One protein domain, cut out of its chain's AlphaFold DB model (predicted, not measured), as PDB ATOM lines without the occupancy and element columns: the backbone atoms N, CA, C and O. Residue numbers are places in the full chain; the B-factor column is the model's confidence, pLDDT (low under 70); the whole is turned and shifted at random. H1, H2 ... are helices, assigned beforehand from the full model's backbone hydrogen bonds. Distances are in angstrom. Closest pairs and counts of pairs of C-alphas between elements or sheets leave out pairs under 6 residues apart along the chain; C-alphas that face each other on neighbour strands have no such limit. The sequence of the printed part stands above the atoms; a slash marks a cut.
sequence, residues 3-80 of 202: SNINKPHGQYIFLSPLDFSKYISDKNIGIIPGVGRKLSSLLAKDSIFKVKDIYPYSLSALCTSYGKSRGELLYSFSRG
ATOM      1  N   SER A   3     -27.225 -17.282  28.257       86.06
ATOM      2  CA  SER A   3     -26.324 -18.022  29.144       86.06
ATOM      3  C   SER A   3     -25.192 -17.200  29.767       86.06
ATOM      4  O   SER A   3     -24.587 -17.672  30.716       86.06
ATOM      5  N   ASN A   4     -24.839 -16.032  29.218       85.44
ATOM      6  CA  ASN A   4     -23.735 -15.208  29.721       85.44
ATOM      7  C   ASN A   4     -24.185 -14.054  30.629       85.44
ATOM      8  O   ASN A   4     -23.326 -13.401  31.206       85.44
ATOM      9  N   ILE A   5     -25.489 -13.783  30.743       88.12
ATOM     10  CA  ILE A   5     -26.000 -12.553  31.370       88.12
ATOM     11  C   ILE A   5     -25.786 -12.556  32.885       88.12
ATOM     12  O   ILE A   5     -25.275 -11.584  33.424       88.12
ATOM     13  N   ASN A   6     -26.111 -13.671  33.541       90.31
ATOM     14  CA  ASN A   6     -26.008 -13.831  34.994       90.31
ATOM     15  C   ASN A   6     -24.888 -14.812  35.382       90.31
ATOM     16  O   ASN A   6     -25.017 -15.561  36.346       90.31
ATOM     17  N   LYS A   7     -23.801 -14.878  34.604       86.56
ATOM     18  CA  LYS A   7     -22.640 -15.693  34.991       86.56
ATOM     19  C   LYS A   7     -21.844 -15.013  36.119       86.56
ATOM     20  O   LYS A   7     -21.702 -13.795  36.072       86.56
ATOM     21  N   PRO A   8     -21.228 -15.786  37.035       88.19
ATOM     22  CA  PRO A   8     -21.298 -17.249  37.160       88.19
ATOM     23  C   PRO A   8     -22.556 -17.728  37.923       88.19
ATOM     24  O   PRO A   8     -23.169 -16.969  38.657       88.19
ATOM     25  N   HIS A   9     -22.931 -19.003  37.747       85.56
ATOM     26  CA  HIS A   9     -24.012 -19.716  38.468       85.56
ATOM     27  C   HIS A   9     -25.451 -19.164  38.387       85.56
ATOM     28  O   HIS A   9     -26.330 -19.689  39.062       85.56
ATOM     29  N   GLY A  10     -25.739 -18.167  37.551       88.06
ATOM     30  CA  GLY A  10     -27.100 -17.682  37.327       88.06
ATOM     31  C   GLY A  10     -27.748 -18.195  36.042       88.06
ATOM     32  O   GLY A  10     -27.093 -18.659  35.107       88.06
ATOM     33  N   GLN A  11     -29.068 -18.037  35.983       90.06
ATOM     34  CA  GLN A  11     -29.884 -18.248  34.791       90.06
ATOM     35  C   GLN A  11     -30.521 -16.930  34.353       90.06
ATOM     36  O   GLN A  11     -30.740 -16.030  35.166       90.06
ATOM     37  N   TYR A  12     -30.810 -16.809  33.062       91.69
ATOM     38  CA  TYR A  12     -31.531 -15.672  32.512       91.69
ATOM     39  C   TYR A  12     -32.475 -16.166  31.424       91.69
ATOM     40  O   TYR A  12     -32.052 -16.888  30.518       91.69
ATOM     41  N   ILE A  13     -33.740 -15.769  31.518       91.00
ATOM     42  CA  ILE A  13     -34.799 -16.148  30.586       91.00
ATOM     43  C   ILE A  13     -35.363 -14.858  29.997       91.00
ATOM     44  O   ILE A  13     -35.769 -13.963  30.737       91.00
ATOM     45  N   PHE A  14     -35.376 -14.758  28.669       91.25
ATOM     46  CA  PHE A  14     -36.125 -13.710  27.982       91.25
ATOM     47  C   PHE A  14     -37.608 -14.075  28.019       91.25
ATOM     48  O   PHE A  14     -37.968 -15.185  27.633       91.25
ATOM     49  N   LEU A  15     -38.457 -13.161  28.488       92.00
ATOM     50  CA  LEU A  15     -39.893 -13.415  28.647       92.00
ATOM     51  C   LEU A  15     -40.664 -13.243  27.330       92.00
ATOM     52  O   LEU A  15     -41.747 -13.796  27.168       92.00
ATOM     53  N   SER A  16     -40.092 -12.512  26.373       90.94
ATOM     54  CA  SER A  16     -40.658 -12.317  25.042       90.94
ATOM     55  C   SER A  16     -39.574 -12.038  23.988       90.94
ATOM     56  O   SER A  16     -38.461 -11.616  24.334       90.94
ATOM     57  N   PRO A  17     -39.889 -12.191  22.686       86.94
ATOM     58  CA  PRO A  17     -39.014 -11.729  21.607       86.94
ATOM     59  C   PRO A  17     -38.672 -10.236  21.713       86.94
ATOM     60  O   PRO A  17     -37.547  -9.838  21.424       86.94
ATOM     61  N   LEU A  18     -39.611  -9.411  22.190       89.44
ATOM     62  CA  LEU A  18     -39.391  -7.976  22.370       89.44
ATOM     63  C   LEU A  18     -38.341  -7.688  23.451       89.44
ATOM     64  O   LEU A  18     -37.510  -6.798  23.269       89.44
ATOM     65  N   ASP A  19     -38.346  -8.442  24.552       90.06
ATOM     66  CA  ASP A  19     -37.343  -8.299  25.616       90.06
ATOM     67  C   ASP A  19     -35.946  -8.643  25.107       90.06
ATOM     68  O   ASP A  19     -34.980  -7.947  25.419       90.06
ATOM     69  N   PHE A  20     -35.843  -9.672  24.260       89.75
ATOM     70  CA  PHE A  20     -34.601  -9.991  23.567       89.75
ATOM     71  C   PHE A  20     -34.159  -8.844  22.650       89.75
ATOM     72  O   PHE A  20     -33.015  -8.398  22.747       89.75
ATOM     73  N   SER A  21     -35.052  -8.330  21.796       88.88
ATOM     74  CA  SER A  21     -34.736  -7.238  20.867       88.88
ATOM     75  C   SER A  21     -34.265  -5.971  21.591       88.88
ATOM     76  O   SER A  21     -33.292  -5.351  21.162       88.88
ATOM     77  N   LYS A  22     -34.910  -5.613  22.710       90.19
ATOM     78  CA  LYS A  22     -34.505  -4.487  23.571       90.19
ATOM     79  C   LYS A  22     -33.166  -4.736  24.257       90.19
ATOM     80  O   LYS A  22     -32.339  -3.838  24.356       90.19
ATOM     81  N   TYR A  23     -32.945  -5.953  24.746       91.44
ATOM     82  CA  TYR A  23     -31.686  -6.306  25.386       91.44
ATOM     83  C   TYR A  23     -30.519  -6.235  24.402       91.44
ATOM     84  O   TYR A  23     -29.435  -5.769  24.762       91.44
ATOM     85  N   ILE A  24     -30.722  -6.737  23.181       92.50
ATOM     86  CA  ILE A  24     -29.639  -6.939  22.230       92.50
ATOM     87  C   ILE A  24     -29.238  -5.663  21.498       92.50
ATOM     88  O   ILE A  24     -28.053  -5.490  21.219       92.50
ATOM     89  N   SER A  25     -30.181  -4.749  21.251       93.69
ATOM     90  CA  SER A  25     -29.984  -3.546  20.435       93.69
ATOM     91  C   SER A  25     -28.791  -2.691  20.869       93.69
ATOM     92  O   SER A  25     -28.021  -2.234  20.025       93.69
ATOM     93  N   ASP A  26     -28.597  -2.497  22.175       94.12
ATOM     94  CA  ASP A  26     -27.535  -1.633  22.709       94.12
ATOM     95  C   ASP A  26     -26.209  -2.350  22.985       94.12
ATOM     96  O   ASP A  26     -25.244  -1.724  23.432       94.12
ATOM     97  N   LYS A  27     -26.131  -3.655  22.711       95.06
ATOM     98  CA  LYS A  27     -24.904  -4.430  22.895       95.06
ATOM     99  C   LYS A  27     -23.935  -4.195  21.746       95.06
ATOM    100  O   LYS A  27     -24.339  -3.955  20.609       95.06
ATOM    101  N   ASN A  28     -22.646  -4.321  22.050       96.25
ATOM    102  CA  ASN A  28     -21.593  -4.324  21.039       96.25
ATOM    103  C   ASN A  28     -21.848  -5.438  20.020       96.25
ATOM    104  O   ASN A  28     -22.198  -6.553  20.402       96.25
ATOM    105  N   ILE A  29     -21.595  -5.163  18.742       95.94
ATOM    106  CA  ILE A  29     -21.914  -6.058  17.624       95.94
ATOM    107  C   ILE A  29     -21.268  -7.448  17.749       95.94
ATOM    108  O   ILE A  29     -21.837  -8.445  17.316       95.94
ATOM    109  N   GLY A  30     -20.116  -7.538  18.426       94.88
ATOM    110  CA  GLY A  30     -19.419  -8.799  18.711       94.88
ATOM    111  C   GLY A  30     -20.163  -9.756  19.650       94.88
ATOM    112  O   GLY A  30     -19.717 -10.883  19.848       94.88
ATOM    113  N   ILE A  31     -21.294  -9.345  20.233       93.81
ATOM    114  CA  ILE A  31     -22.176 -10.258  20.967       93.81
ATOM    115  C   ILE A  31     -22.861 -11.270  20.033       93.81
ATOM    116  O   ILE A  31     -23.240 -12.352  20.486       93.81
ATOM    117  N   ILE A  32     -23.036 -10.917  18.751       93.69
ATOM    118  CA  ILE A  32     -23.680 -11.762  17.743       93.69
ATOM    119  C   ILE A  32     -22.782 -12.975  17.451       93.69
ATOM    120  O   ILE A  32     -21.635 -12.800  17.028       93.69
ATOM    121  N   PRO A  33     -23.277 -14.217  17.620       91.81
ATOM    122  CA  PRO A  33     -22.530 -15.410  17.243       91.81
ATOM    123  C   PRO A  33     -22.115 -15.362  15.768       91.81
ATOM    124  O   PRO A  33     -22.945 -15.141  14.894       91.81
ATOM    125  N   GLY A  34     -20.827 -15.573  15.492       91.75
ATOM    126  CA  GLY A  34     -20.254 -15.443  14.145       91.75
ATOM    127  C   GLY A  34     -19.614 -14.079  13.859       91.75
ATOM    128  O   GLY A  34     -18.803 -13.975  12.938       91.75
ATOM    129  N   VAL A  35     -19.864 -13.060  14.689       95.38
ATOM    130  CA  VAL A  35     -19.154 -11.774  14.634       95.38
ATOM    131  C   VAL A  35     -17.925 -11.823  15.542       95.38
ATOM    132  O   VAL A  35     -17.952 -11.447  16.709       95.38
ATOM    133  N   GLY A  36     -16.821 -12.332  14.994       93.62
ATOM    134  CA  GLY A  36     -15.513 -12.324  15.658       93.62
ATOM    135  C   GLY A  36     -14.714 -11.037  15.414       93.62
ATOM    136  O   GLY A  36     -15.101 -10.200  14.601       93.62
ATOM    137  N   ARG A  37     -13.529 -10.935  16.040       93.88
ATOM    138  CA  ARG A  37     -12.635  -9.754  15.981       93.88
ATOM    139  C   ARG A  37     -12.471  -9.159  14.577       93.88
ATOM    140  O   ARG A  37     -12.650  -7.964  14.405       93.88
ATOM    141  N   LYS A  38     -12.181  -9.995  13.569       93.81
ATOM    142  CA  LYS A  38     -11.977  -9.537  12.182       93.81
ATOM    143  C   LYS A  38     -13.220  -8.860  11.596       93.81
ATOM    144  O   LYS A  38     -13.093  -7.828  10.948       93.81
ATOM    145  N   LEU A  39     -14.402  -9.438  11.819       95.69
ATOM    146  CA  LEU A  39     -15.652  -8.876  11.309       95.69
ATOM    147  C   LEU A  39     -16.044  -7.618  12.093       95.69
ATOM    148  O   LEU A  39     -16.416  -6.633  11.472       95.69
ATOM    149  N   SER A  40     -15.866  -7.597  13.418       96.25
ATOM    150  CA  SER A  40     -16.056  -6.380  14.220       96.25
ATOM    151  C   SER A  40     -15.172  -5.226  13.740       96.25
ATOM    152  O   SER A  40     -15.657  -4.112  13.598       96.25
ATOM    153  N   SER A  41     -13.891  -5.483  13.446       95.44
ATOM    154  CA  SER A  41     -12.976  -4.459  12.923       95.44
ATOM    155  C   SER A  41     -13.355  -3.971  11.526       95.44
ATOM    156  O   SER A  41     -13.090  -2.819  11.207       95.44
ATOM    157  N   LEU A  42     -13.945  -4.831  10.689       95.88
ATOM    158  CA  LEU A  42     -14.461  -4.432   9.380       95.88
ATOM    159  C   LEU A  42     -15.689  -3.524   9.533       95.88
ATOM    160  O   LEU A  42     -15.697  -2.439   8.976       95.88
ATOM    161  N   LEU A  43     -16.662  -3.934  10.349       96.88
ATOM    162  CA  LEU A  43     -17.891  -3.182  10.627       96.88
ATOM    163  C   LEU A  43     -17.615  -1.816  11.274       96.88
ATOM    164  O   LEU A  43     -18.266  -0.829  10.946       96.88
ATOM    165  N   ALA A  44     -16.598  -1.735  12.134       96.88
ATOM    166  CA  ALA A  44     -16.174  -0.479  12.744       96.88
ATOM    167  C   ALA A  44     -15.724   0.574  11.714       96.88
ATOM    168  O   ALA A  44     -15.877   1.766  11.973       96.88
ATOM    169  N   LYS A  45     -15.205   0.163  10.543       96.50
ATOM    170  CA  LYS A  45     -14.857   1.099   9.457       96.50
ATOM    171  C   LYS A  45     -16.091   1.791   8.879       96.50
ATOM    172  O   LYS A  45     -15.989   2.933   8.449       96.50
ATOM    173  N   ASP A  46     -17.241   1.129   8.954       95.75
ATOM    174  CA  ASP A  46     -18.541   1.643   8.517       95.75
ATOM    175  C   ASP A  46     -19.334   2.261   9.683       95.75
ATOM    176  O   ASP A  46     -20.539   2.471   9.585       95.75
ATOM    177  N   SER A  47     -18.664   2.554  10.806       96.88
ATOM    178  CA  SER A  47     -19.265   3.093  12.036       96.88
ATOM    179  C   SER A  47     -20.342   2.203  12.676       96.88
ATOM    180  O   SER A  47     -21.188   2.688  13.424       96.88
ATOM    181  N   ILE A  48     -20.292   0.893  12.428       97.69
ATOM    182  CA  ILE A  48     -21.189  -0.096  13.035       97.69
ATOM    183  C   ILE A  48     -20.502  -0.679  14.274       97.69
ATOM    184  O   ILE A  48     -19.580  -1.495  14.172       97.69
ATOM    185  N   PHE A  49     -20.971  -0.290  15.460       97.62
ATOM    186  CA  PHE A  49     -20.396  -0.721  16.740       97.62
ATOM    187  C   PHE A  49     -21.373  -1.539  17.579       97.62
ATOM    188  O   PHE A  49     -20.960  -2.450  18.304       97.62
ATOM    189  N   LYS A  50     -22.667  -1.238  17.477       97.81
ATOM    190  CA  LYS A  50     -23.759  -1.864  18.220       97.81
ATOM    191  C   LYS A  50     -24.667  -2.667  17.301       97.81
ATOM    192  O   LYS A  50     -24.709  -2.462  16.094       97.81
ATOM    193  N   VAL A  51     -25.436  -3.577  17.891       97.19
ATOM    194  CA  VAL A  51     -26.401  -4.399  17.147       97.19
ATOM    195  C   VAL A  51     -27.454  -3.539  16.446       97.19
ATOM    196  O   VAL A  51     -27.771  -3.799  15.289       97.19
ATOM    197  N   LYS A  52     -27.946  -2.481  17.102       96.88
ATOM    198  CA  LYS A  52     -28.927  -1.560  16.509       96.88
ATOM    199  C   LYS A  52     -28.429  -0.820  15.272       96.88
ATOM    200  O   LYS A  52     -29.247  -0.447  14.437       96.88
ATOM    201  N   ASP A  53     -27.115  -0.656  15.127       97.44
ATOM    202  CA  ASP A  53     -26.528   0.039  13.980       97.44
ATOM    203  C   ASP A  53     -26.760  -0.759  12.683       97.44
ATOM    204  O   ASP A  53     -26.725  -0.191  11.604       97.44
ATOM    205  N   ILE A  54     -27.085  -2.058  12.768       97.25
ATOM    206  CA  ILE A  54     -27.450  -2.902  11.617       97.25
ATOM    207  C   ILE A  54     -28.874  -2.626  11.107       97.25
ATOM    208  O   ILE A  54     -29.185  -2.915   9.949       97.25
ATOM    209  N   TYR A  55     -29.774  -2.100  11.941       95.81
ATOM    210  CA  TYR A  55     -31.201  -2.005  11.608       95.81
ATOM    211  C   TYR A  55     -31.535  -1.155  10.371       95.81
ATOM    212  O   TYR A  55     -32.428  -1.580   9.632       95.81
ATOM    213  N   PRO A  56     -30.837  -0.038  10.085       96.38
ATOM    214  CA  PRO A  56     -31.070   0.756   8.876       96.38
ATOM    215  C   PRO A  56     -30.696   0.042   7.570       96.38
ATOM    216  O   PRO A  56     -31.144   0.448   6.500       96.38
ATOM    217  N   TYR A  57     -29.874  -1.009   7.627       96.88
ATOM    218  CA  TYR A  57     -29.373  -1.679   6.434       96.88
ATOM    219  C   TYR A  57     -30.355  -2.741   5.925       96.88
ATOM    220  O   TYR A  57     -30.858  -3.583   6.680       96.88
ATOM    221  N   SER A  58     -30.581  -2.739   4.610       97.50
ATOM    222  CA  SER A  58     -31.303  -3.816   3.931       97.50
ATOM    223  C   SER A  58     -30.455  -5.089   3.874       97.50
ATOM    224  O   SER A  58     -29.222  -5.035   3.884       97.50
ATOM    225  N   LEU A  59     -31.110  -6.251   3.760       97.62
ATOM    226  CA  LEU A  59     -30.416  -7.529   3.565       97.62
ATOM    227  C   LEU A  59     -29.475  -7.470   2.353       97.62
ATOM    228  O   LEU A  59     -28.321  -7.875   2.446       97.62
ATOM    229  N   SER A  60     -29.947  -6.901   1.237       97.94
ATOM    230  CA  SER A  60     -29.137  -6.753   0.028       97.94
ATOM    231  C   SER A  60     -27.890  -5.905   0.276       97.94
ATOM    232  O   SER A  60     -26.815  -6.297  -0.164       97.94
ATOM    233  N   ALA A  61     -28.002  -4.783   0.995       97.38
ATOM    234  CA  ALA A  61     -26.855  -3.922   1.287       97.38
ATOM    235  C   ALA A  61     -25.797  -4.658   2.124       97.38
ATOM    236  O   ALA A  61     -24.615  -4.639   1.789       97.38
ATOM    237  N   LEU A  62     -26.222  -5.379   3.167       97.50
ATOM    238  CA  LEU A  62     -25.311  -6.155   4.013       97.50
ATOM    239  C   LEU A  62     -24.634  -7.295   3.241       97.50
ATOM    240  O   LEU A  62     -23.441  -7.543   3.423       97.50
ATOM    241  N   CYS A  63     -25.374  -7.986   2.369       97.69
ATOM    242  CA  CYS A  63     -24.828  -9.045   1.522       97.69
ATOM    243  C   CYS A  63     -23.811  -8.510   0.511       97.69
ATOM    244  O   CYS A  63     -22.785  -9.157   0.299       97.69
ATOM    245  N   THR A  64     -24.063  -7.337  -0.073       97.25
ATOM    246  CA  THR A  64     -23.126  -6.678  -0.991       97.25
ATOM    247  C   THR A  64     -21.844  -6.263  -0.271       97.25
ATOM    248  O   THR A  64     -20.757  -6.562  -0.757       97.25
ATOM    249  N   SER A  65     -21.944  -5.637   0.906       95.75
ATOM    250  CA  SER A  65     -20.771  -5.106   1.615       95.75
ATOM    251  C   SER A  65     -19.926  -6.179   2.308       95.75
ATOM    252  O   SER A  65     -18.701  -6.079   2.341       95.75
ATOM    253  N   TYR A  66     -20.552  -7.217   2.874       95.31
ATOM    254  CA  TYR A  66     -19.857  -8.186   3.739       95.31
ATOM    255  C   TYR A  66     -19.837  -9.615   3.186       95.31
ATOM    256  O   TYR A  66     -19.225 -10.504   3.790       95.31
ATOM    257  N   GLY A  67     -20.469  -9.836   2.033       95.88
ATOM    258  CA  GLY A  67     -20.680 -11.144   1.426       95.88
ATOM    259  C   GLY A  67     -21.951 -11.821   1.940       95.88
ATOM    260  O   GLY A  67     -22.345 -11.642   3.093       95.88
ATOM    261  N   LYS A  68     -22.562 -12.652   1.086       95.50
ATOM    262  CA  LYS A  68     -23.877 -13.280   1.306       95.50
ATOM    263  C   LYS A  68     -24.056 -13.865   2.713       95.50
ATOM    264  O   LYS A  68     -24.915 -13.418   3.460       95.50
ATOM    265  N   SER A  69     -23.186 -14.796   3.107       94.62
ATOM    266  CA  SER A  69     -23.302 -15.492   4.398       94.62
ATOM    267  C   SER A  69     -23.207 -14.549   5.605       94.62
ATOM    268  O   SER A  69     -23.962 -14.696   6.564       94.62
ATOM    269  N   ARG A  70     -22.304 -13.559   5.573       95.81
ATOM    270  CA  ARG A  70     -22.156 -12.602   6.682       95.81
ATOM    271  C   ARG A  70     -23.300 -11.596   6.700       95.81
ATOM    272  O   ARG A  70     -23.762 -11.251   7.782       95.81
ATOM    273  N   GLY A  71     -23.758 -11.149   5.533       96.75
ATOM    274  CA  GLY A  71     -24.883 -10.229   5.409       96.75
ATOM    275  C   GLY A  71     -26.187 -10.833   5.927       96.75
ATOM    276  O   GLY A  71     -26.851 -10.220   6.762       96.75
ATOM    277  N   GLU A  72     -26.498 -12.066   5.520       96.44
ATOM    278  CA  GLU A  72     -27.646 -12.840   6.017       96.44
ATOM    279  C   GLU A  72     -27.579 -13.046   7.538       96.44
ATOM    280  O   GLU A  72     -28.577 -12.837   8.236       96.44
ATOM    281  N   LEU A  73     -26.396 -13.389   8.064       95.69
ATOM    282  CA  LEU A  73     -26.163 -13.555   9.502       95.69
ATOM    283  C   LEU A  73     -26.391 -12.249  10.269       95.69
ATOM    284  O   LEU A  73     -27.131 -12.242  11.252       95.69
ATOM    285  N   LEU A  74     -25.776 -11.145   9.831       96.69
ATOM    286  CA  LEU A  74     -25.921  -9.837  10.474       96.69
ATOM    287  C   LEU A  74     -27.382  -9.388  10.469       96.69
ATOM    288  O   LEU A  74     -27.889  -8.945  11.500       96.69
ATOM    289  N   TYR A  75     -28.073  -9.542   9.339       96.69
ATOM    290  CA  TYR A  75     -29.472  -9.157   9.208       96.69
ATOM    291  C   TYR A  75     -30.380  -9.958  10.149       96.69
ATOM    292  O   TYR A  75     -31.176  -9.368  10.882       96.69
ATOM    293  N   SER A  76     -30.237 -11.284  10.152       95.12
ATOM    294  CA  SER A  76     -31.135 -12.187  10.878       95.12
ATOM    295  C   SER A  76     -30.863 -12.162  12.383       95.12
ATOM    296  O   SER A  76     -31.770 -11.923  13.179       95.12
ATOM    297  N   PHE A  77     -29.600 -12.312  12.799       94.25
ATOM    298  CA  PHE A  77     -29.269 -12.460  14.221       94.25
ATOM    299  C   PHE A  77     -29.404 -11.151  14.998       94.25
ATOM    300  O   PHE A  77     -29.776 -11.186  16.171       94.25
ATOM    301  N   SER A  78     -29.170  -9.994  14.363       93.88
ATOM    302  CA  SER A  78     -29.457  -8.695  14.995       93.88
ATOM    303  C   SER A  78     -30.941  -8.538  15.342       93.88
ATOM    304  O   SER A  78     -31.274  -7.860  16.309       93.88
ATOM    305  N   ARG A  79     -31.824  -9.215  14.599       92.56
ATOM    306  CA  ARG A  79     -33.283  -9.213  14.777       92.56
ATOM    307  C   ARG A  79     -33.797 -10.418  15.574       92.56
ATOM    308  O   ARG A  79     -35.003 -10.588  15.692       92.56
ATOM    309  N   GLY A  80     -32.906 -11.246  16.127       90.44
ATOM    310  CA  GLY A  80     -33.280 -12.442  16.894       90.44
ATOM    311  C   GLY A  80     -33.847 -13.586  16.057       90.44
ATOM    312  O   GLY A  80     -34.492 -14.474  16.605       90.44
TER     313      GLY A  80
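What this domain is: This is residues 3 to 80 of the 202 residues of the protein "DNA polymerase IV" of Fusobacterium varium (UniProt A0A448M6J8). This is a small, loosely strung cluster of short helices: H4 and H5 make a V at one end, the short H3 sits near the middle at the last turn of H5, and H1 reaches H3 with its own last residues. H2 lies to one side, touching no other helix, and a lead-in with no named element, residues 3 to 16, makes the far end of the long axis beyond H1. The printed part has 78 residues with five named helices, in the order H1 H2 H3 H4 H5, and no named strand; the class is all helix. By its radius of gyration of the C-alphas, 13.2 A, the whole is compact, yet its outline is elongated, with spans of 40 by 24 by 20 A.

How they stand to each other: Go first along residues 3 to 16, which hold no named element, to H1, residues 17 to 25. Its end touches H3, residues 51 to 54, where the C-alphas of Ser 25 and Lys 52 are the closest, 4.5 A apart. Look next at H5, residues 68 to 78: it touches H3, the closest C-alphas being those of Val 51 and Ser 78, 5.7 A apart. H1 and H5 are close but not clearly touching, with the closest C-alphas, Ile 24 and Ser 78, 7.4 A apart; they run opposite ways at a steep tilt of 68 degrees, only just short of about perpendicular. H4, residues 59 to 66, touches H5 with 17 pairs of C-alphas within 8 A, the closest being Cys 63 and Gly 71 at 4.1 A, and the two run opposite ways at a steep tilt of 60 degrees. H2, residues 37 to 45, is apart from H1, H3, H4 and H5. In H1, H4 and H5 every O i to N i+4 pair is within hydrogen-bond range; in H2 4 of 5 are, and H3 is too short for such a pair.

Where its parts are: Find C-alpha 17 at (-39.014, -11.729, 21.607); from there H1 runs 12.2 A to Ser 25. H2 begins at C-alpha 37, (-12.635, -9.754, 15.981), and measures 12.9 A to Lys 45. H3 goes from Val 51 to Ile 54, 5.8 A, and H4 from Leu 59 to Tyr 66, 10.6 A. H5, the longest helix, runs 15.5 A from Lys 68 to C-alpha 78 at (-29.457, -8.695, 14.995).

The domain as a whole: The two C-alphas farthest apart are those of His 9 and Thr 64, at 41.6 A. The printed part, residues 3 to 80, has no cut. The link from H1 to H2 is long, with 11 residues; the links H2 to H3, H3 to H4 and H4 to H5 are tight. The mean pLDDT of the printed part is 93.9, and no printed residue is under 70.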